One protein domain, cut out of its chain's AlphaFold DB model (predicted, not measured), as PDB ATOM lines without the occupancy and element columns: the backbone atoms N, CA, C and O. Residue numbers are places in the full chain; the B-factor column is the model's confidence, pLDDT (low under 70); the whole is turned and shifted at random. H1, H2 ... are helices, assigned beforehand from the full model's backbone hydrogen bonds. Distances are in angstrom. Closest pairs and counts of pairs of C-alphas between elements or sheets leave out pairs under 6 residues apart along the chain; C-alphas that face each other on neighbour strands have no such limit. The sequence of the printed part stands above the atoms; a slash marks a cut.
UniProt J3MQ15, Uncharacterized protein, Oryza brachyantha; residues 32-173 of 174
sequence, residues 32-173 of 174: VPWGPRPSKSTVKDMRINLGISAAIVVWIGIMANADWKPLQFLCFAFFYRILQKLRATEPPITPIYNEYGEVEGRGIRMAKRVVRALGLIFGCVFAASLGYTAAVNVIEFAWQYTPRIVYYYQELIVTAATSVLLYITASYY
ATOM      1  N   VAL A  32      -0.743 -10.342  61.064       78.50
ATOM      2  CA  VAL A  32       0.712 -10.453  61.048       78.50
ATOM      3  C   VAL A  32       1.287  -9.201  60.381       78.50
ATOM      4  O   VAL A  32       0.812  -8.840  59.301       78.50
ATOM      5  N   PRO A  33       2.322  -8.547  60.947       73.38
ATOM      6  CA  PRO A  33       2.835  -7.264  60.445       73.38
ATOM      7  C   PRO A  33       3.229  -7.243  58.959       73.38
ATOM      8  O   PRO A  33       3.178  -6.192  58.316       73.38
ATOM      9  N   TRP A  34       3.614  -8.401  58.417       71.31
ATOM     10  CA  TRP A  34       4.052  -8.592  57.033       71.31
ATOM     11  C   TRP A  34       2.989  -9.221  56.113       71.31
ATOM     12  O   TRP A  34       3.260  -9.429  54.933       71.31
ATOM     13  N   GLY A  35       1.789  -9.520  56.623       73.69
ATOM     14  CA  GLY A  35       0.704 -10.121  55.846       73.69
ATOM     15  C   GLY A  35      -0.045  -9.124  54.941       73.69
ATOM     16  O   GLY A  35       0.077  -7.906  55.122       73.69
ATOM     17  N   PRO A  36      -0.854  -9.621  53.984       79.38
ATOM     18  CA  PRO A  36      -1.670  -8.779  53.115       79.38
ATOM     19  C   PRO A  36      -2.654  -7.934  53.926       79.38
ATOM     20  O   PRO A  36      -3.326  -8.431  54.832       79.38
ATOM     21  N   ARG A  37      -2.775  -6.652  53.588       83.56
ATOM     22  CA  ARG A  37      -3.674  -5.717  54.279       83.56
ATOM     23  C   ARG A  37      -5.023  -5.642  53.573       83.56
ATOM     24  O   ARG A  37      -5.042  -5.614  52.340       83.56
ATOM     25  N   PRO A  38      -6.144  -5.540  54.306       84.38
ATOM     26  CA  PRO A  38      -7.445  -5.335  53.686       84.38
ATOM     27  C   PRO A  38      -7.436  -4.029  52.878       84.38
ATOM     28  O   PRO A  38      -7.037  -2.962  53.344       84.38
ATOM     29  N   SER A  39      -7.820  -4.131  51.611       85.62
ATOM     30  CA  SER A  39      -7.911  -3.029  50.658       85.62
ATOM     31  C   SER A  39      -8.909  -3.415  49.576       85.62
ATOM     32  O   SER A  39      -8.570  -4.042  48.566       85.62
ATOM     33  N   LYS A  40     -10.180  -3.091  49.811       88.25
ATOM     34  CA  LYS A  40     -11.253  -3.410  48.871       88.25
ATOM     35  C   LYS A  40     -11.145  -2.517  47.632       88.25
ATOM     36  O   LYS A  40     -11.138  -1.295  47.732       88.25
ATOM     37  N   SER A  41     -11.056  -3.150  46.467       89.19
ATOM     38  CA  SER A  41     -11.040  -2.476  45.166       89.19
ATOM     39  C   SER A  41     -12.435  -1.992  44.747       89.19
ATOM     40  O   SER A  41     -13.452  -2.354  45.344       89.19
ATOM     41  N   THR A  42     -12.488  -1.137  43.723       91.81
ATOM     42  CA  THR A  42     -13.756  -0.635  43.181       91.81
ATOM     43  C   THR A  42     -14.568  -1.764  42.541       91.81
ATOM     44  O   THR A  42     -14.009  -2.739  42.046       91.81
ATOM     45  N   VAL A  43     -15.899  -1.629  42.477       93.12
ATOM     46  CA  VAL A  43     -16.769  -2.652  41.855       93.12
ATOM     47  C   VAL A  43     -16.373  -2.919  40.399       93.12
ATOM     48  O   VAL A  43     -16.379  -4.066  39.957       93.12
ATOM     49  N   LYS A  44     -15.981  -1.872  39.661       93.50
ATOM     50  CA  LYS A  44     -15.473  -1.998  38.291       93.50
ATOM     51  C   LYS A  44     -14.208  -2.858  38.251       93.50
ATOM     52  O   LYS A  44     -14.145  -3.801  37.469       93.50
ATOM     53  N   ASP A  45     -13.241  -2.579  39.120       92.81
ATOM     54  CA  ASP A  45     -11.993  -3.341  39.181       92.81
ATOM     55  C   ASP A  45     -12.197  -4.795  39.599       92.81
ATOM     56  O   ASP A  45     -11.565  -5.684  39.030       92.81
ATOM     57  N   MET A  46     -13.109  -5.044  40.540       94.19
ATOM     58  CA  MET A  46     -13.483  -6.392  40.963       94.19
ATOM     59  C   MET A  46     -14.096  -7.194  39.814       94.19
ATOM     60  O   MET A  46     -13.755  -8.359  39.639       94.19
ATOM     61  N   ARG A  47     -14.975  -6.581  39.008       96.44
ATOM     62  CA  ARG A  47     -15.571  -7.231  37.829       96.44
ATOM     63  C   ARG A  47     -14.522  -7.565  36.772       96.44
ATOM     64  O   ARG A  47     -14.584  -8.639  36.191       96.44
ATOM     65  N   ILE A  48     -13.541  -6.686  36.564       95.88
ATOM     66  CA  ILE A  48     -12.416  -6.951  35.653       95.88
ATOM     67  C   ILE A  48     -11.584  -8.130  36.166       95.88
ATOM     68  O   ILE A  48     -11.304  -9.056  35.411       95.88
ATOM     69  N   ASN A  49     -11.232  -8.134  37.454       96.31
ATOM     70  CA  ASN A  49     -10.471  -9.229  38.059       96.31
ATOM     71  C   ASN A  49     -11.235 -10.561  37.975       96.31
ATOM     72  O   ASN A  49     -10.635 -11.594  37.687       96.31
ATOM     73  N   LEU A  50     -12.555 -10.532  38.194       96.75
ATOM     74  CA  LEU A  50     -13.425 -11.695  38.041       96.75
ATOM     75  C   LEU A  50     -13.447 -12.181  36.589       96.75
ATOM     76  O   LEU A  50     -13.311 -13.373  36.357       96.75
ATOM     77  N   GLY A  51     -13.568 -11.266  35.623       97.06
ATOM     78  CA  GLY A  51     -13.554 -11.595  34.199       97.06
ATOM     79  C   GLY A  51     -12.254 -12.273  33.765       97.06
ATOM     80  O   GLY A  51     -12.304 -13.290  33.084       97.06
ATOM     81  N   ILE A  52     -11.098 -11.770  34.215       96.00
ATOM     82  CA  ILE A  52      -9.788 -12.390  33.943       96.00
ATOM     83  C   ILE A  52      -9.721 -13.796  34.551       96.00
ATOM     84  O   ILE A  52      -9.337 -14.746  33.871       96.00
ATOM     85  N   SER A  53     -10.112 -13.936  35.820       96.00
ATOM     86  CA  SER A  53     -10.099 -15.223  36.523       96.00
ATOM     87  C   SER A  53     -11.017 -16.248  35.844       96.00
ATOM     88  O   SER A  53     -10.581 -17.353  35.524       96.00
ATOM     89  N   ALA A  54     -12.251 -15.854  35.521       96.44
ATOM     90  CA  ALA A  54     -13.228 -16.702  34.847       96.44
ATOM     91  C   ALA A  54     -12.783 -17.097  33.431       96.44
ATOM     92  O   ALA A  54     -12.913 -18.261  33.066       96.44
ATOM     93  N   ALA A  55     -12.213 -16.171  32.653       95.56
ATOM     94  CA  ALA A  55     -11.725 -16.465  31.305       95.56
ATOM     95  C   ALA A  55     -10.632 -17.546  31.311       95.56
ATOM     96  O   ALA A  55     -10.659 -18.449  30.478       95.56
ATOM     97  N   ILE A  56      -9.709 -17.498  32.279       94.25
ATOM     98  CA  ILE A  56      -8.674 -18.528  32.432       94.25
ATOM     99  C   ILE A  56      -9.284 -19.867  32.858       94.25
ATOM    100  O   ILE A  56      -8.908 -20.895  32.303       94.25
ATOM    101  N   VAL A  57     -10.250 -19.873  33.782       93.69
ATOM    102  CA  VAL A  57     -10.937 -21.109  34.206       93.69
ATOM    103  C   VAL A  57     -11.698 -21.755  33.042       93.69
ATOM    104  O   VAL A  57     -11.639 -22.969  32.860       93.69
ATOM    105  N   VAL A  58     -12.372 -20.955  32.216       94.38
ATOM    106  CA  VAL A  58     -13.055 -21.449  31.011       94.38
ATOM    107  C   VAL A  58     -12.048 -21.987  29.996       94.38
ATOM    108  O   VAL A  58     -12.267 -23.066  29.454       94.38
ATOM    109  N   TRP A  59     -10.926 -21.293  29.772       91.81
ATOM    110  CA  TRP A  59      -9.871 -21.763  28.868       91.81
ATOM    111  C   TRP A  59      -9.384 -23.153  29.282       91.81
ATOM    112  O   TRP A  59      -9.442 -24.089  28.482       91.81
ATOM    113  N   ILE A  60      -8.944 -23.316  30.530       91.75
ATOM    114  CA  ILE A  60      -8.407 -24.602  30.985       91.75
ATOM    115  C   ILE A  60      -9.473 -25.713  30.938       91.75
ATOM    116  O   ILE A  60      -9.153 -26.842  30.578       91.75
ATOM    117  N   GLY A  61     -10.745 -25.383  31.196       89.56
ATOM    118  CA  GLY A  61     -11.859 -26.328  31.091       89.56
ATOM    119  C   GLY A  61     -12.120 -26.828  29.666       89.56
ATOM    120  O   GLY A  61     -12.463 -27.992  29.492       89.56
ATOM    121  N   ILE A  62     -11.921 -25.983  28.648       89.75
ATOM    122  CA  ILE A  62     -12.074 -26.369  27.234       89.75
ATOM    123  C   ILE A  62     -10.889 -27.213  26.762       89.75
ATOM    124  O   ILE A  62     -11.077 -28.194  26.048       89.75
ATOM    125  N   MET A  63      -9.665 -26.828  27.134       84.88
ATOM    126  CA  MET A  63      -8.463 -27.504  26.640       84.88
ATOM    127  C   MET A  63      -8.259 -28.887  27.264       84.88
ATOM    128  O   MET A  63      -7.660 -29.738  26.613       84.88
ATOM    129  N   ALA A  64      -8.728 -29.111  28.500       74.50
ATOM    130  CA  ALA A  64      -8.644 -30.368  29.264       74.50
ATOM    131  C   ALA A  64      -7.232 -30.980  29.447       74.50
ATOM    132  O   ALA A  64      -7.074 -31.919  30.219       74.50
ATOM    133  N   ASN A  65      -6.213 -30.402  28.811       67.31
ATOM    134  CA  ASN A  65      -4.784 -30.559  29.026       67.31
ATOM    135  C   ASN A  65      -4.240 -29.148  29.243       67.31
ATOM    136  O   ASN A  65      -4.298 -28.313  28.335       67.31
ATOM    137  N   ALA A  66      -3.773 -28.845  30.449       60.91
ATOM    138  CA  ALA A  66      -3.289 -27.510  30.761       60.91
ATOM    139  C   ALA A  66      -1.779 -27.523  30.948       60.91
ATOM    140  O   ALA A  66      -1.319 -27.582  32.077       60.91
ATOM    141  N   ASP A  67      -1.028 -27.325  29.858       78.69
ATOM    142  CA  ASP A  67       0.339 -26.801  29.966       78.69
ATOM    143  C   ASP A  67       0.363 -25.621  30.952       78.69
ATOM    144  O   ASP A  67      -0.614 -24.886  31.060       78.69
ATOM    145  N   TRP A  68       1.498 -25.299  31.565       82.50
ATOM    146  CA  TRP A  68       1.612 -24.146  32.476       82.50
ATOM    147  C   TRP A  68       1.384 -22.760  31.823       82.50
ATOM    148  O   TRP A  68       1.478 -21.730  32.496       82.50
ATOM    149  N   LYS A  69       1.055 -22.691  30.525       89.94
ATOM    150  CA  LYS A  69       0.814 -21.448  29.770       89.94
ATOM    151  C   LYS A  69      -0.359 -20.614  30.320       89.94
ATOM    152  O   LYS A  69      -0.157 -19.419  30.532       89.94
ATOM    153  N   PRO A  70      -1.561 -21.164  30.604       91.69
ATOM    154  CA  PRO A  70      -2.665 -20.390  31.172       91.69
ATOM    155  C   PRO A  70      -2.306 -19.813  32.542       91.69
ATOM    156  O   PRO A  70      -2.661 -18.670  32.828       91.69
ATOM    157  N   LEU A  71      -1.532 -20.544  33.355       92.31
ATOM    158  CA  LEU A  71      -1.013 -20.020  34.617       92.31
ATOM    159  C   LEU A  71      -0.066 -18.834  34.388       92.31
ATOM    160  O   LEU A  71      -0.180 -17.825  35.079       92.31
ATOM    161  N   GLN A  72       0.836 -18.911  33.406       93.06
ATOM    162  CA  GLN A  72       1.727 -17.795  33.070       93.06
ATOM    163  C   GLN A  72       0.931 -16.550  32.651       93.06
ATOM    164  O   GLN A  72       1.163 -15.470  33.199       93.06
ATOM    165  N   PHE A  73      -0.049 -16.686  31.750       94.19
ATOM    166  CA  PHE A  73      -0.907 -15.568  31.334       94.19
ATOM    167  C   PHE A  73      -1.709 -14.978  32.496       94.19
ATOM    168  O   PHE A  73      -1.794 -13.754  32.628       94.19
ATOM    169  N   LEU A  74      -2.248 -15.832  33.367       94.94
ATOM    170  CA  LEU A  74      -2.928 -15.425  34.592       94.94
ATOM    171  C   LEU A  74      -1.991 -14.600  35.488       94.94
ATOM    172  O   LEU A  74      -2.353 -13.497  35.902       94.94
ATOM    173  N   CYS A  75      -0.774 -15.089  35.740       95.50
ATOM    174  CA  CYS A  75       0.238 -14.390  36.530       95.50
ATOM    175  C   CYS A  75       0.592 -13.026  35.926       95.50
ATOM    176  O   CYS A  75       0.628 -12.038  36.655       95.50
ATOM    177  N   PHE A  76       0.790 -12.930  34.608       95.44
ATOM    178  CA  PHE A  76       1.072 -11.655  33.939       95.44
ATOM    179  C   PHE A  76      -0.089 -10.662  34.042       95.44
ATOM    180  O   PHE A  76       0.121  -9.490  34.373       95.44
ATOM    181  N   ALA A  77      -1.321 -11.116  33.807       96.06
ATOM    182  CA  ALA A  77      -2.501 -10.265  33.911       96.06
ATOM    183  C   ALA A  77      -2.664  -9.723  35.339       96.06
ATOM    184  O   ALA A  77      -2.813  -8.514  35.545       96.06
ATOM    185  N   PHE A  78      -2.567 -10.592  36.346       96.06
ATOM    186  CA  PHE A  78      -2.682 -10.190  37.747       96.06
ATOM    187  C   PHE A  78      -1.478  -9.394  38.252       96.06
ATOM    188  O   PHE A  78      -1.664  -8.525  39.103       96.06
ATOM    189  N   PHE A  79      -0.286  -9.584  37.687       96.12
ATOM    190  CA  PHE A  79       0.874  -8.737  37.965       96.12
ATOM    191  C   PHE A  79       0.592  -7.281  37.648       96.12
ATOM    192  O   PHE A  79       0.757  -6.417  38.511       96.12
ATOM    193  N   TYR A  80       0.070  -7.010  36.454       94.75
ATOM    194  CA  TYR A  80      -0.335  -5.661  36.093       94.75
ATOM    195  C   TYR A  80      -1.416  -5.120  37.039       94.75
ATOM    196  O   TYR A  80      -1.286  -4.009  37.558       94.75
ATOM    197  N   ARG A  81      -2.461  -5.906  37.322       94.44
ATOM    198  CA  ARG A  81      -3.585  -5.473  38.175       94.44
ATOM    199  C   ARG A  81      -3.151  -5.151  39.603       94.44
ATOM    200  O   ARG A  81      -3.517  -4.100  40.132       94.44
ATOM    201  N   ILE A  82      -2.340  -6.010  40.212       93.62
ATOM    202  CA  ILE A  82      -1.824  -5.813  41.568       93.62
ATOM    203  C   ILE A  82      -0.862  -4.625  41.598       93.62
ATOM    204  O   ILE A  82      -0.972  -3.789  42.490       93.62
ATOM    205  N   LEU A  83       0.016  -4.469  40.602       92.94
ATOM    206  CA  LEU A  83       0.891  -3.296  40.506       92.94
ATOM    207  C   LEU A  83       0.112  -1.984  40.420       92.94
ATOM    208  O   LEU A  83       0.443  -1.023  41.120       92.94
ATOM    209  N   GLN A  84      -0.923  -1.931  39.577       91.25
ATOM    210  CA  GLN A  84      -1.780  -0.754  39.469       91.25
ATOM    211  C   GLN A  84      -2.439  -0.425  40.808       91.25
ATOM    212  O   GLN A  84      -2.428   0.735  41.223       91.25
ATOM    213  N   LYS A  85      -2.966  -1.446  41.493       90.88
ATOM    214  CA  LYS A  85      -3.600  -1.301  42.801       90.88
ATOM    215  C   LYS A  85      -2.610  -0.814  43.855       90.88
ATOM    216  O   LYS A  85      -2.893   0.163  44.540       90.88
ATOM    217  N   LEU A  86      -1.435  -1.433  43.955       89.38
ATOM    218  CA  LEU A  86      -0.393  -1.035  44.903       89.38
ATOM    219  C   LEU A  86       0.004   0.425  44.694       89.38
ATOM    220  O   LEU A  86      -0.003   1.192  45.654       89.38
ATOM    221  N   ARG A  87       0.238   0.829  43.440       86.81
ATOM    222  CA  ARG A  87       0.552   2.215  43.068       86.81
ATOM    223  C   ARG A  87      -0.541   3.206  43.471       86.81
ATOM    224  O   ARG A  87      -0.210   4.287  43.934       86.81
ATOM    225  N   ALA A  88      -1.816   2.862  43.302       84.31
ATOM    226  CA  ALA A  88      -2.927   3.749  43.659       84.31
ATOM    227  C   ALA A  88      -3.104   3.924  45.178       84.31
ATOM    228  O   ALA A  88      -3.758   4.863  45.618       84.31
ATOM    229  N   THR A  89      -2.547   3.013  45.978       78.25
ATOM    230  CA  THR A  89      -2.716   3.007  47.438       78.25
ATOM    231  C   THR A  89      -1.516   3.555  48.210       78.25
ATOM    232  O   THR A  89      -1.518   3.519  49.444       78.25
ATOM    233  N   GLU A  90      -0.481   4.019  47.507       73.19
ATOM    234  CA  GLU A  90       0.662   4.677  48.135       73.19
ATOM    235  C   GLU A  90       0.270   6.073  48.631       73.19
ATOM    236  O   GLU A  90      -0.474   6.781  47.946       73.19
ATOM    237  N   PRO A  91       0.758   6.484  49.815       70.12
ATOM    238  CA  PRO A  91       0.530   7.834  50.295       70.12
ATOM    239  C   PRO A  91       1.170   8.842  49.327       70.12
ATOM    240  O   PRO A  91       2.251   8.570  48.792       70.12
ATOM    241  N   PRO A  92       0.532  10.003  49.094       68.50
ATOM    242  CA  PRO A  92       1.158  11.081  48.346       68.50
ATOM    243  C   PRO A  92       2.390  11.555  49.124       68.50
ATOM    244  O   PRO A  92       2.277  12.071  50.232       68.50
ATOM    245  N   ILE A  93       3.576  11.328  48.562       67.56
ATOM    246  CA  ILE A  93       4.845  11.795  49.127       67.56
ATOM    247  C   ILE A  93       5.218  13.078  48.391       67.56
ATOM    248  O   ILE A  93       5.213  13.100  47.158       67.56
ATOM    249  N   THR A  94       5.563  14.127  49.133       72.06
ATOM    250  CA  THR A  94       6.146  15.341  48.560       72.06
ATOM    251  C   THR A  94       7.474  14.976  47.893       72.06
ATOM    252  O   THR A  94       8.353  14.437  48.572       72.06
ATOM    253  N   PRO A  95       7.632  15.188  46.576       74.12
ATOM    254  CA  PRO A  95       8.861  14.825  45.889       74.12
ATOM    255  C   PRO A  95      10.026  15.639  46.460       74.12
ATOM    256  O   PRO A  95      10.001  16.866  46.438       74.12
ATOM    257  N   ILE A  96      11.031  14.938  46.987       75.12
ATOM    258  CA  ILE A  96      12.321  15.524  47.349       75.12
ATOM    259  C   ILE A  96      13.191  15.402  46.104       75.12
ATOM    260  O   ILE A  96      13.406  14.293  45.603       75.12
ATOM    261  N   TYR A  97      13.593  16.545  45.565       77.62
ATOM    262  CA  TYR A  97      14.443  16.621  44.386       77.62
ATOM    263  C   TYR A  97      15.897  16.738  44.829       77.62
ATOM    264  O   TYR A  97      16.202  17.531  45.721       77.62
ATOM    265  N   ASN A  98      16.779  15.944  44.223       79.94
ATOM    266  CA  ASN A  98      18.217  16.118  44.395       79.94
ATOM    267  C   ASN A  98      18.720  17.335  43.593       79.94
ATOM    268  O   ASN A  98      17.974  17.948  42.827       79.94
ATOM    269  N   GLU A  99      20.004  17.658  43.743       77.25
ATOM    270  CA  GLU A  99      20.675  18.763  43.036       77.25
ATOM    271  C   GLU A  99      20.591  18.648  41.498       77.25
ATOM    272  O   GLU A  99      20.666  19.646  40.789       77.25
ATOM    273  N   TYR A 100      20.331  17.442  40.982       77.06
ATOM    274  CA  TYR A 100      20.155  17.138  39.560       77.06
ATOM    275  C   TYR A 100      18.682  17.106  39.103       77.06
ATOM    276  O   TYR A 100      18.394  16.729  37.968       77.06
ATOM    277  N   GLY A 101      17.729  17.484  39.963       76.50
ATOM    278  CA  GLY A 101      16.297  17.510  39.641       76.50
ATOM    279  C   GLY A 101      15.622  16.132  39.576       76.50
ATOM    280  O   GLY A 101      14.472  16.022  39.143       76.50
ATOM    281  N   GLU A 102      16.285  15.065  40.020       77.25
ATOM    282  CA  GLU A 102      15.708  13.727  40.114       77.25
ATOM    283  C   GLU A 102      14.957  13.532  41.435       77.25
ATOM    284  O   GLU A 102      15.397  13.953  42.505       77.25
ATOM    285  N   VAL A 103      13.817  12.837  41.371       75.88
ATOM    286  CA  VAL A 103      13.036  12.500  42.568       75.88
ATOM    287  C   VAL A 103      13.725  11.369  43.323       75.88
ATOM    288  O   VAL A 103      13.702  10.207  42.891       75.88
ATOM    289  N   GLU A 104      14.252  11.689  44.496       76.06
ATOM    290  CA  GLU A 104      15.023  10.759  45.305       76.06
ATOM    291  C   GLU A 104      14.195   9.509  45.673       76.06
ATOM    292  O   GLU A 104      12.998   9.554  46.003       76.06
ATOM    293  N   GLY A 105      14.810   8.332  45.529       79.31
ATOM    294  CA  GLY A 105      14.212   7.042  45.881       79.31
ATOM    295  C   GLY A 105      13.058   6.558  44.987       79.31
ATOM    296  O   GLY A 105      12.447   5.531  45.301       79.31
ATOM    297  N   ARG A 106      12.736   7.234  43.870       80.75
ATOM    298  CA  ARG A 106      11.648   6.819  42.955       80.75
ATOM    299  C   ARG A 106      11.844   5.399  42.417       80.75
ATOM    300  O   ARG A 106      10.894   4.611  42.431       80.75
ATOM    301  N   GLY A 107      13.065   5.060  41.998       82.50
ATOM    302  CA  GLY A 107      13.416   3.723  41.506       82.50
ATOM    303  C   GLY A 107      13.250   2.642  42.576       82.50
ATOM    304  O   GLY A 107      12.574   1.641  42.349       82.50
ATOM    305  N   ILE A 108      13.755   2.892  43.788       85.81
ATOM    306  CA  ILE A 108      13.654   1.961  44.924       85.81
ATOM    307  C   ILE A 108      12.187   1.704  45.300       85.81
ATOM    308  O   ILE A 108      11.807   0.562  45.567       85.81
ATOM    309  N   ARG A 109      11.328   2.733  45.286       84.19
ATOM    310  CA  ARG A 109       9.882   2.565  45.524       84.19
ATOM    311  C   ARG A 109       9.229   1.696  44.449       84.19
ATOM    312  O   ARG A 109       8.443   0.805  44.766       84.19
ATOM    313  N   MET A 110       9.578   1.907  43.180       87.19
ATOM    314  CA  MET A 110       9.078   1.078  42.084       87.19
ATOM    315  C   MET A 110       9.528  -0.381  42.209       87.19
ATOM    316  O   MET A 110       8.684  -1.267  42.111       87.19
ATOM    317  N   ALA A 111      10.799  -0.628  42.522       88.81
ATOM    318  CA  ALA A 111      11.318  -1.969  42.768       88.81
ATOM    319  C   ALA A 111      10.600  -2.661  43.939       88.81
ATOM    320  O   ALA A 111      10.123  -3.785  43.792       88.81
ATOM    321  N   LYS A 112      10.413  -1.969  45.074       88.88
ATOM    322  CA  LYS A 112       9.658  -2.503  46.224       88.88
ATOM    323  C   LYS A 112       8.229  -2.904  45.845       88.88
ATOM    324  O   LYS A 112       7.749  -3.935  46.310       88.88
ATOM    325  N   ARG A 113       7.550  -2.130  44.990       88.75
ATOM    326  CA  ARG A 113       6.213  -2.483  44.478       88.75
ATOM    327  C   ARG A 113       6.230  -3.737  43.619       88.75
ATOM    328  O   ARG A 113       5.368  -4.589  43.795       88.75
ATOM    329  N   VAL A 114       7.202  -3.850  42.717       92.50
ATOM    330  CA  VAL A 114       7.361  -5.028  41.856       92.50
ATOM    331  C   VAL A 114       7.584  -6.276  42.698       92.50
ATOM    332  O   VAL A 114       6.855  -7.248  42.529       92.50
ATOM    333  N   VAL A 115       8.495  -6.223  43.670       92.81
ATOM    334  CA  VAL A 115       8.761  -7.355  44.569       92.81
ATOM    335  C   VAL A 115       7.518  -7.738  45.371       92.81
ATOM    336  O   VAL A 115       7.197  -8.918  45.463       92.81
ATOM    337  N   ARG A 116       6.765  -6.763  45.899       90.25
ATOM    338  CA  ARG A 116       5.499  -7.034  46.604       90.25
ATOM    339  C   ARG A 116       4.452  -7.677  45.698       90.25
ATOM    340  O   ARG A 116       3.814  -8.640  46.107       90.25
ATOM    341  N   ALA A 117       4.287  -7.173  44.476       92.75
ATOM    342  CA  ALA A 117       3.343  -7.734  43.516       92.75
ATOM    343  C   ALA A 117       3.712  -9.176  43.142       92.75
ATOM    344  O   ALA A 117       2.853 -10.051  43.181       92.75
ATOM    345  N   LEU A 118       4.989  -9.437  42.847       94.12
ATOM    346  CA  LEU A 118       5.482 -10.788  42.576       94.12
ATOM    347  C   LEU A 118       5.292 -11.702  43.789       94.12
ATOM    348  O   LEU A 118       4.791 -12.808  43.633       94.12
ATOM    349  N   GLY A 119       5.616 -11.226  44.993       92.94
ATOM    350  CA  GLY A 119       5.424 -11.974  46.233       92.94
ATOM    351  C   GLY A 119       3.967 -12.373  46.473       92.94
ATOM    352  O   GLY A 119       3.706 -13.509  46.848       92.94
ATOM    353  N   LEU A 120       3.005 -11.488  46.190       92.50
ATOM    354  CA  LEU A 120       1.577 -11.813  46.291       92.50
ATOM    355  C   LEU A 120       1.151 -12.878  45.271       92.50
ATOM    356  O   LEU A 120       0.400 -13.788  45.617       92.50
ATOM    357  N   ILE A 121       1.637 -12.792  44.032       94.62
ATOM    358  CA  ILE A 121       1.273 -13.728  42.957       94.62
ATOM    359  C   ILE A 121       1.881 -15.098  43.206       94.62
ATOM    360  O   ILE A 121       1.156 -16.088  43.260       94.62
ATOM    361  N   PHE A 122       3.198 -15.157  43.410       94.75
ATOM    362  CA  PHE A 122       3.882 -16.404  43.725       94.75
ATOM    363  C   PHE A 122       3.418 -16.974  45.062       94.75
ATOM    364  O   PHE A 122       3.341 -18.187  45.190       94.75
ATOM    365  N   GLY A 123       3.018 -16.132  46.017       93.94
ATOM    366  CA  GLY A 123       2.361 -16.567  47.247       93.94
ATOM    367  C   GLY A 123       1.025 -17.267  46.988       93.94
ATOM    368  O   GLY A 123       0.768 -18.307  47.586       93.94
ATOM    369  N   CYS A 124       0.199 -16.762  46.064       94.94
ATOM    370  CA  CYS A 124      -1.047 -17.431  45.667       94.94
ATOM    371  C   CYS A 124      -0.783 -18.765  44.960       94.94
ATOM    372  O   CYS A 124      -1.430 -19.756  45.285       94.94
ATOM    373  N   VAL A 125       0.179 -18.797  44.031       95.75
ATOM    374  CA  VAL A 125       0.592 -20.031  43.340       95.75
ATOM    375  C   VAL A 125       1.111 -21.049  44.353       95.75
ATOM    376  O   VAL A 125       0.683 -22.195  44.355       95.75
ATOM    377  N   PHE A 126       1.993 -20.624  45.257       95.88
ATOM    378  CA  PHE A 126       2.562 -21.474  46.295       95.88
ATOM    379  C   PHE A 126       1.487 -22.014  47.239       95.88
ATOM    380  O   PHE A 126       1.472 -23.209  47.514       95.88
ATOM    381  N   ALA A 127       0.556 -21.170  47.690       95.25
ATOM    382  CA  ALA A 127      -0.555 -21.591  48.537       95.25
ATOM    383  C   ALA A 127      -1.471 -22.603  47.827       95.25
ATOM    384  O   ALA A 127      -1.865 -23.592  48.440       95.25
ATOM    385  N   ALA A 128      -1.775 -22.394  46.542       95.94
ATOM    386  CA  ALA A 128      -2.549 -23.341  45.743       95.94
ATOM    387  C   ALA A 128      -1.813 -24.679  45.572       95.94
ATOM    388  O   ALA A 128      -2.404 -25.732  45.800       95.94
ATOM    389  N   SER A 129      -0.524 -24.643  45.228       94.88
ATOM    390  CA  SER A 129       0.302 -25.841  45.055       94.88
ATOM    391  C   SER A 129       0.462 -26.622  46.357       94.88
ATOM    392  O   SER A 129       0.279 -27.834  46.371       94.88
ATOM    393  N   LEU A 130       0.754 -25.943  47.470       96.06
ATOM    394  CA  LEU A 130       0.898 -26.583  48.778       96.06
ATOM    395  C   LEU A 130      -0.442 -27.137  49.267       96.06
ATOM    396  O   LEU A 130      -0.484 -28.258  49.766       96.06
ATOM    397  N   GLY A 131      -1.535 -26.393  49.079       95.19
ATOM    398  CA  GLY A 131      -2.885 -26.855  49.401       95.19
ATOM    399  C   GLY A 131      -3.287 -28.092  48.597       95.19
ATOM    400  O   GLY A 131      -3.848 -29.028  49.163       95.19
ATOM    401  N   TYR A 132      -2.940 -28.135  47.310       93.69
ATOM    402  CA  TYR A 132      -3.141 -29.308  46.466       93.69
ATOM    403  C   TYR A 132      -2.347 -30.513  46.982       93.69
ATOM    404  O   TYR A 132      -2.931 -31.565  47.225       93.69
ATOM    405  N   THR A 133      -1.045 -30.356  47.234       92.94
ATOM    406  CA  THR A 133      -0.208 -31.442  47.767       92.94
ATOM    407  C   THR A 133      -0.702 -31.925  49.128       92.94
ATOM    408  O   THR A 133      -0.779 -33.126  49.365       92.94
ATOM    409  N   ALA A 134      -1.096 -31.013  50.018       93.69
ATOM    410  CA  ALA A 134      -1.664 -31.369  51.314       93.69
ATOM    411  C   ALA A 134      -2.965 -32.171  51.163       93.69
ATOM    412  O   ALA A 134      -3.140 -33.178  51.844       93.69
ATOM    413  N   ALA A 135      -3.851 -31.769  50.246       91.88
ATOM    414  CA  ALA A 135      -5.080 -32.501  49.961       91.88
ATOM    415  C   ALA A 135      -4.794 -33.908  49.412       91.88
ATOM    416  O   ALA A 135      -5.405 -34.871  49.871       91.88
ATOM    417  N   VAL A 136      -3.835 -34.042  48.491       91.94
ATOM    418  CA  VAL A 136      -3.402 -35.347  47.964       91.94
ATOM    419  C   VAL A 136      -2.855 -36.232  49.080       91.94
ATOM    420  O   VAL A 136      -3.287 -37.373  49.200       91.94
ATOM    421  N   ASN A 137      -1.994 -35.698  49.947       91.81
ATOM    422  CA  ASN A 137      -1.429 -36.452  51.069       91.81
ATOM    423  C   ASN A 137      -2.509 -36.929  52.052       91.81
ATOM    424  O   ASN A 137      -2.415 -38.029  52.587       91.81
ATOM    425  N   VAL A 138      -3.550 -36.124  52.292       91.75
ATOM    426  CA  VAL A 138      -4.691 -36.527  53.133       91.75
ATOM    427  C   VAL A 138      -5.497 -37.647  52.475       91.75
ATOM    428  O   VAL A 138      -5.906 -38.581  53.161       91.75
ATOM    429  N   ILE A 139      -5.710 -37.582  51.157       89.19
ATOM    430  CA  ILE A 139      -6.394 -38.642  50.402       89.19
ATOM    431  C   ILE A 139      -5.584 -39.937  50.456       89.19
ATOM    432  O   ILE A 139      -6.141 -40.990  50.747       89.19
ATOM    433  N   GLU A 140      -4.276 -39.860  50.229       90.56
ATOM    434  CA  GLU A 140      -3.383 -41.014  50.298       90.56
ATOM    435  C   GLU A 140      -3.366 -41.623  51.704       90.56
ATOM    436  O   GLU A 140      -3.488 -42.835  51.852       90.56
ATOM    437  N   PHE A 141      -3.321 -40.793  52.748       91.75
ATOM    438  CA  PHE A 141      -3.414 -41.255  54.132       91.75
ATOM    439  C   PHE A 141      -4.751 -41.956  54.431       91.75
ATOM    440  O   PHE A 141      -4.772 -42.963  55.136       91.75
ATOM    441  N   ALA A 142      -5.867 -41.448  53.896       92.19
ATOM    442  CA  ALA A 142      -7.201 -41.984  54.160       92.19
ATOM    443  C   ALA A 142      -7.540 -43.236  53.334       92.19
ATOM    444  O   ALA A 142      -8.208 -44.139  53.837       92.19
ATOM    445  N   TRP A 143      -7.134 -43.280  52.064       88.25
ATOM    446  CA  TRP A 143      -7.534 -44.318  51.106       88.25
ATOM    447  C   TRP A 143      -6.407 -45.275  50.724       88.25
ATOM    448  O   TRP A 143      -6.680 -46.275  50.072       88.25
ATOM    449  N   GLN A 144      -5.165 -45.007  51.139       87.88
ATOM    450  CA  GLN A 144      -3.965 -45.796  50.819       87.88
ATOM    451  C   GLN A 144      -3.635 -45.892  49.320       87.88
ATOM    452  O   GLN A 144      -2.772 -46.670  48.918       87.88
ATOM    453  N   TYR A 145      -4.298 -45.100  48.478       84.56
ATOM    454  CA  TYR A 145      -3.960 -44.936  47.070       84.56
ATOM    455  C   TYR A 145      -4.362 -43.544  46.584       84.56
ATOM    456  O   TYR A 145      -5.335 -42.953  47.056       84.56
ATOM    457  N   THR A 146      -3.641 -43.043  45.582       84.00
ATOM    458  CA  THR A 146      -3.942 -41.754  44.955       84.00
ATOM    459  C   THR A 146      -4.762 -41.974  43.684       84.00
ATOM    460  O   THR A 146      -4.288 -42.633  42.752       84.00
ATOM    461  N   PRO A 147      -5.995 -41.440  43.593       85.81
ATOM    462  CA  PRO A 147      -6.816 -41.597  42.402       85.81
ATOM    463  C   PRO A 147      -6.151 -40.936  41.189       85.81
ATOM    464  O   PRO A 147      -5.763 -39.769  41.216       85.81
ATOM    465  N   ARG A 148      -6.073 -41.684  40.085       84.12
ATOM    466  CA  ARG A 148      -5.347 -41.305  38.858       84.12
ATOM    467  C   ARG A 148      -5.804 -39.967  38.256       84.12
ATOM    468  O   ARG A 148      -5.001 -39.236  37.687       84.12
ATOM    469  N   ILE A 149      -7.088 -39.647  38.422       82.56
ATOM    470  CA  ILE A 149      -7.721 -38.393  37.983       82.56
ATOM    471  C   ILE A 149      -7.037 -37.183  38.625       82.56
ATOM    472  O   ILE A 149      -6.780 -36.193  37.950       82.56
ATOM    473  N   VAL A 150      -6.716 -37.268  39.918       84.19
ATOM    474  CA  VAL A 150      -6.106 -36.159  40.656       84.19
ATOM    475  C   VAL A 150      -4.722 -35.872  40.082       84.19
ATOM    476  O   VAL A 150      -4.447 -34.742  39.702       84.19
ATOM    477  N   TYR A 151      -3.916 -36.914  39.868       80.75
ATOM    478  CA  TYR A 151      -2.581 -36.779  39.286       80.75
ATOM    479  C   TYR A 151      -2.593 -36.165  37.874       80.75
ATOM    480  O   TYR A 151      -1.828 -35.247  37.599       80.75
ATOM    481  N   TYR A 152      -3.485 -36.623  36.986       85.31
ATOM    482  CA  TYR A 152      -3.542 -36.112  35.610       85.31
ATOM    483  C   TYR A 152      -4.047 -34.677  35.495       85.31
ATOM    484  O   TYR A 152      -3.649 -33.964  34.579       85.31
ATOM    485  N   TYR A 153      -4.898 -34.240  36.418       88.19
ATOM    486  CA  TYR A 153      -5.486 -32.903  36.387       88.19
ATOM    487  C   TYR A 153      -4.842 -31.934  37.385       88.19
ATOM    488  O   TYR A 153      -5.404 -30.874  37.661       88.19
ATOM    489  N   GLN A 154      -3.646 -32.247  37.894       89.69
ATOM    490  CA  GLN A 154      -2.916 -31.397  38.837       89.69
ATOM    491  C   GLN A 154      -2.790 -29.950  38.340       89.69
ATOM    492  O   GLN A 154      -3.128 -29.009  39.058       89.69
ATOM    493  N   GLU A 155      -2.328 -29.762  37.105       89.69
ATOM    494  CA  GLU A 155      -2.054 -28.438  36.534       89.69
ATOM    495  C   GLU A 155      -3.343 -27.608  36.398       89.69
ATOM    496  O   GLU A 155      -3.365 -26.415  36.711       89.69
ATOM    497  N   LEU A 156      -4.449 -28.263  36.031       91.38
ATOM    498  CA  LEU A 156      -5.790 -27.676  35.965       91.38
ATOM    499  C   LEU A 156      -6.277 -27.222  37.341       91.38
ATOM    500  O   LEU A 156      -6.714 -26.079  37.496       91.38
ATOM    501  N   ILE A 157      -6.168 -28.096  38.342       91.94
ATOM    502  CA  ILE A 157      -6.635 -27.829  39.705       91.94
ATOM    503  C   ILE A 157      -5.831 -26.683  40.322       91.94
ATOM    504  O   ILE A 157      -6.416 -25.739  40.854       91.94
ATOM    505  N   VAL A 158      -4.501 -26.718  40.206       93.88
ATOM    506  CA  VAL A 158      -3.622 -25.665  40.731       93.88
ATOM    507  C   VAL A 158      -3.883 -24.337  40.024       93.88
ATOM    508  O   VAL A 158      -3.968 -23.300  40.685       93.88
ATOM    509  N   THR A 159      -4.078 -24.341  38.702       94.31
ATOM    510  CA  THR A 159      -4.372 -23.114  37.945       94.31
ATOM    511  C   THR A 159      -5.727 -22.522  38.333       94.31
ATOM    512  O   THR A 159      -5.821 -21.315  38.562       94.31
ATOM    513  N   ALA A 160      -6.763 -23.352  38.474       94.56
ATOM    514  CA  ALA A 160      -8.086 -22.917  38.919       94.56
ATOM    515  C   ALA A 160      -8.056 -22.369  40.353       94.56
ATOM    516  O   ALA A 160      -8.574 -21.288  40.624       94.56
ATOM    517  N   ALA A 161      -7.395 -23.067  41.279       95.69
ATOM    518  CA  ALA A 161      -7.240 -22.600  42.653       95.69
ATOM    519  C   ALA A 161      -6.468 -21.271  42.709       95.69
ATOM    520  O   ALA A 161      -6.878 -20.333  43.397       95.69
ATOM    521  N   THR A 162      -5.396 -21.147  41.924       96.62
ATOM    522  CA  THR A 162      -4.617 -19.907  41.831       96.62
ATOM    523  C   THR A 162      -5.454 -18.759  41.267       96.62
ATOM    524  O   THR A 162      -5.357 -17.643  41.773       96.62
ATOM    525  N   SER A 163      -6.306 -18.994  40.263       96.25
ATOM    526  CA  SER A 163      -7.160 -17.942  39.688       96.25
ATOM    527  C   SER A 163      -8.170 -17.398  40.698       96.25
ATOM    528  O   SER A 163      -8.430 -16.189  40.718       96.25
ATOM    529  N   VAL A 164      -8.695 -18.260  41.571       96.50
ATOM    530  CA  VAL A 164      -9.592 -17.877  42.666       96.50
ATOM    531  C   VAL A 164      -8.830 -17.083  43.726       96.50
ATOM    532  O   VAL A 164      -9.267 -15.998  44.114       96.50
ATOM    533  N   LEU A 165      -7.658 -17.561  44.154       96.12
ATOM    534  CA  LEU A 165      -6.824 -16.860  45.135       96.12
ATOM    535  C   LEU A 165      -6.361 -15.489  44.626       96.12
ATOM    536  O   LEU A 165      -6.424 -14.504  45.362       96.12
ATOM    537  N   LEU A 166      -5.960 -15.389  43.360       96.00
ATOM    538  CA  LEU A 166      -5.577 -14.126  42.728       96.00
ATOM    539  C   LEU A 166      -6.754 -13.159  42.608       96.00
ATOM    540  O   LEU A 166      -6.599 -11.967  42.871       96.00
ATOM    541  N   TYR A 167      -7.948 -13.655  42.278       96.25
ATOM    542  CA  TYR A 167      -9.155 -12.836  42.304       96.25
ATOM    543  C   TYR A 167      -9.411 -12.265  43.704       96.25
ATOM    544  O   TYR A 167      -9.640 -11.057  43.835       96.25
ATOM    545  N   ILE A 168      -9.337 -13.095  44.749       94.62
ATOM    546  CA  ILE A 168      -9.566 -12.674  46.135       94.62
ATOM    547  C   ILE A 168      -8.508 -11.655  46.565       94.62
ATOM    548  O   ILE A 168      -8.852 -10.566  47.030       94.62
ATOM    549  N   THR A 169      -7.226 -11.963  46.372       93.44
ATOM    550  CA  THR A 169      -6.121 -11.085  46.779       93.44
ATOM    551  C   THR A 169      -6.156  -9.758  46.030       93.44
ATOM    552  O   THR A 169      -6.204  -8.705  46.663       93.44
ATOM    553  N   ALA A 170      -6.265  -9.766  44.701       93.69
ATOM    554  CA  ALA A 170      -6.338  -8.537  43.916       93.69
ATOM    555  C   ALA A 170      -7.604  -7.717  44.211       93.69
ATOM    556  O   ALA A 170      -7.580  -6.487  44.111       93.69
ATOM    557  N   SER A 171      -8.709  -8.350  44.609       93.75
ATOM    558  CA  SER A 171      -9.967  -7.645  44.876       93.75
ATOM    559  C   SER A 171     -10.052  -7.076  46.289       93.75
ATOM    560  O   SER A 171     -10.518  -5.944  46.446       93.75
ATOM    561  N   TYR A 172      -9.564  -7.802  47.294       90.19
ATOM    562  CA  TYR A 172      -9.800  -7.493  48.709       90.19
ATOM    563  C   TYR A 172      -8.544  -7.153  49.509       90.19
ATOM    564  O   TYR A 172      -8.682  -6.573  50.583       90.19
ATOM    565  N   TYR A 173      -7.345  -7.443  49.000       87.50
ATOM    566  CA  TYR A 173      -6.093  -7.285  49.745       87.50
ATOM    567  C   TYR A 173      -5.035  -6.477  48.975       87.50
ATOM    568  O   TYR A 173      -5.175  -6.218  47.777       87.50
TER     569      TYR A 173
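AT A GLANCE: This is residues 32 to 173 of the 174 residues of an uncharacterized protein of Oryza brachyantha (UniProt J3MQ15). Three helices, H1, H2 and H5, make a bundle of nearly aligned rods set as a triangle, and the much longer H3 crosses over H2 and H5 on the side away from H1. The long loop of residues 89 to 105 leads into H3 at residue 106, and past residue 143 of H3 the backbone folds back through the short H4 into H5. The printed part has 142 residues with five named helices, in the order H1 H2 H3 H4 H5, and no named strand; its class is all helix. It is loose, with a radius of gyration of the C-alphas of 18.9 A, and its outline is a rod spanning 68 by 30 by 26 A.

HOW THE PARTS SIT: H1, residues 43 to 63, and H2, residues 69 to 88, form a helical hairpin; they touch at a shallow tilt of 8 degrees, opposite ways, with the C-alphas of Ile 56 and Pro 70 closest at 6.4 A. H5, residues 154 to 172, touches H1 at a shallow tilt of 4 degrees, opposite ways; the closest C-alphas are those of Ser 53 and Ser 163, 5.1 A apart. H2 and H5 touch and run the same way at a shallow tilt of 11 degrees, closest at the C-alphas of Leu 71 and Thr 159, 5.7 A apart. H3, residues 106 to 143, touches H2 with residues 113 to 121 alone, at a steep tilt of 45 degrees, opposite ways; the C-alphas of Ile 82 and Ala 117 are closest, at 5.8 A. With residues 120 to 132 alone H3 touches H5, at a steep tilt of 46 degrees, opposite ways, and the C-alphas of Val 125 and Thr 162 are closest, at 5.4 A. H1 and H3 are apart. H4, residues 148 to 152, is close to H3 but not clearly touching it, with the closest C-alphas, Val 136 and Val 150, 7.8 A apart; H4 and H5 meet only through their link. In H1, H2, H3, H4 and H5 every O i to N i+4 pair is within hydrogen-bond range.

IN THESE COORDINATES: H1 begins at C-alpha 43 (-16.769, -2.652, 41.855) and is 30.3 A long from first to last C-alpha. H2 measures 29.0 A. H3, 55.2 A long, runs from C-alpha 106 (11.648, 6.819, 42.955) to C-alpha 143 (-7.534, -44.318, 51.106). H4 measures 6.4 A, and H5, 26.8 A, ends at C-alpha 172 (-9.800, -7.493, 48.709).

THE WHOLE: The C-alphas of Glu 99 and Trp 143 are the two farthest apart, 69.6 A. The printed part has no cut. The link from H2 to H3 is long, with 17 residues; the others are tight. The mean pLDDT of the printed part is 88.5, and residues 65 to 66 and 92 to 93 are under 70.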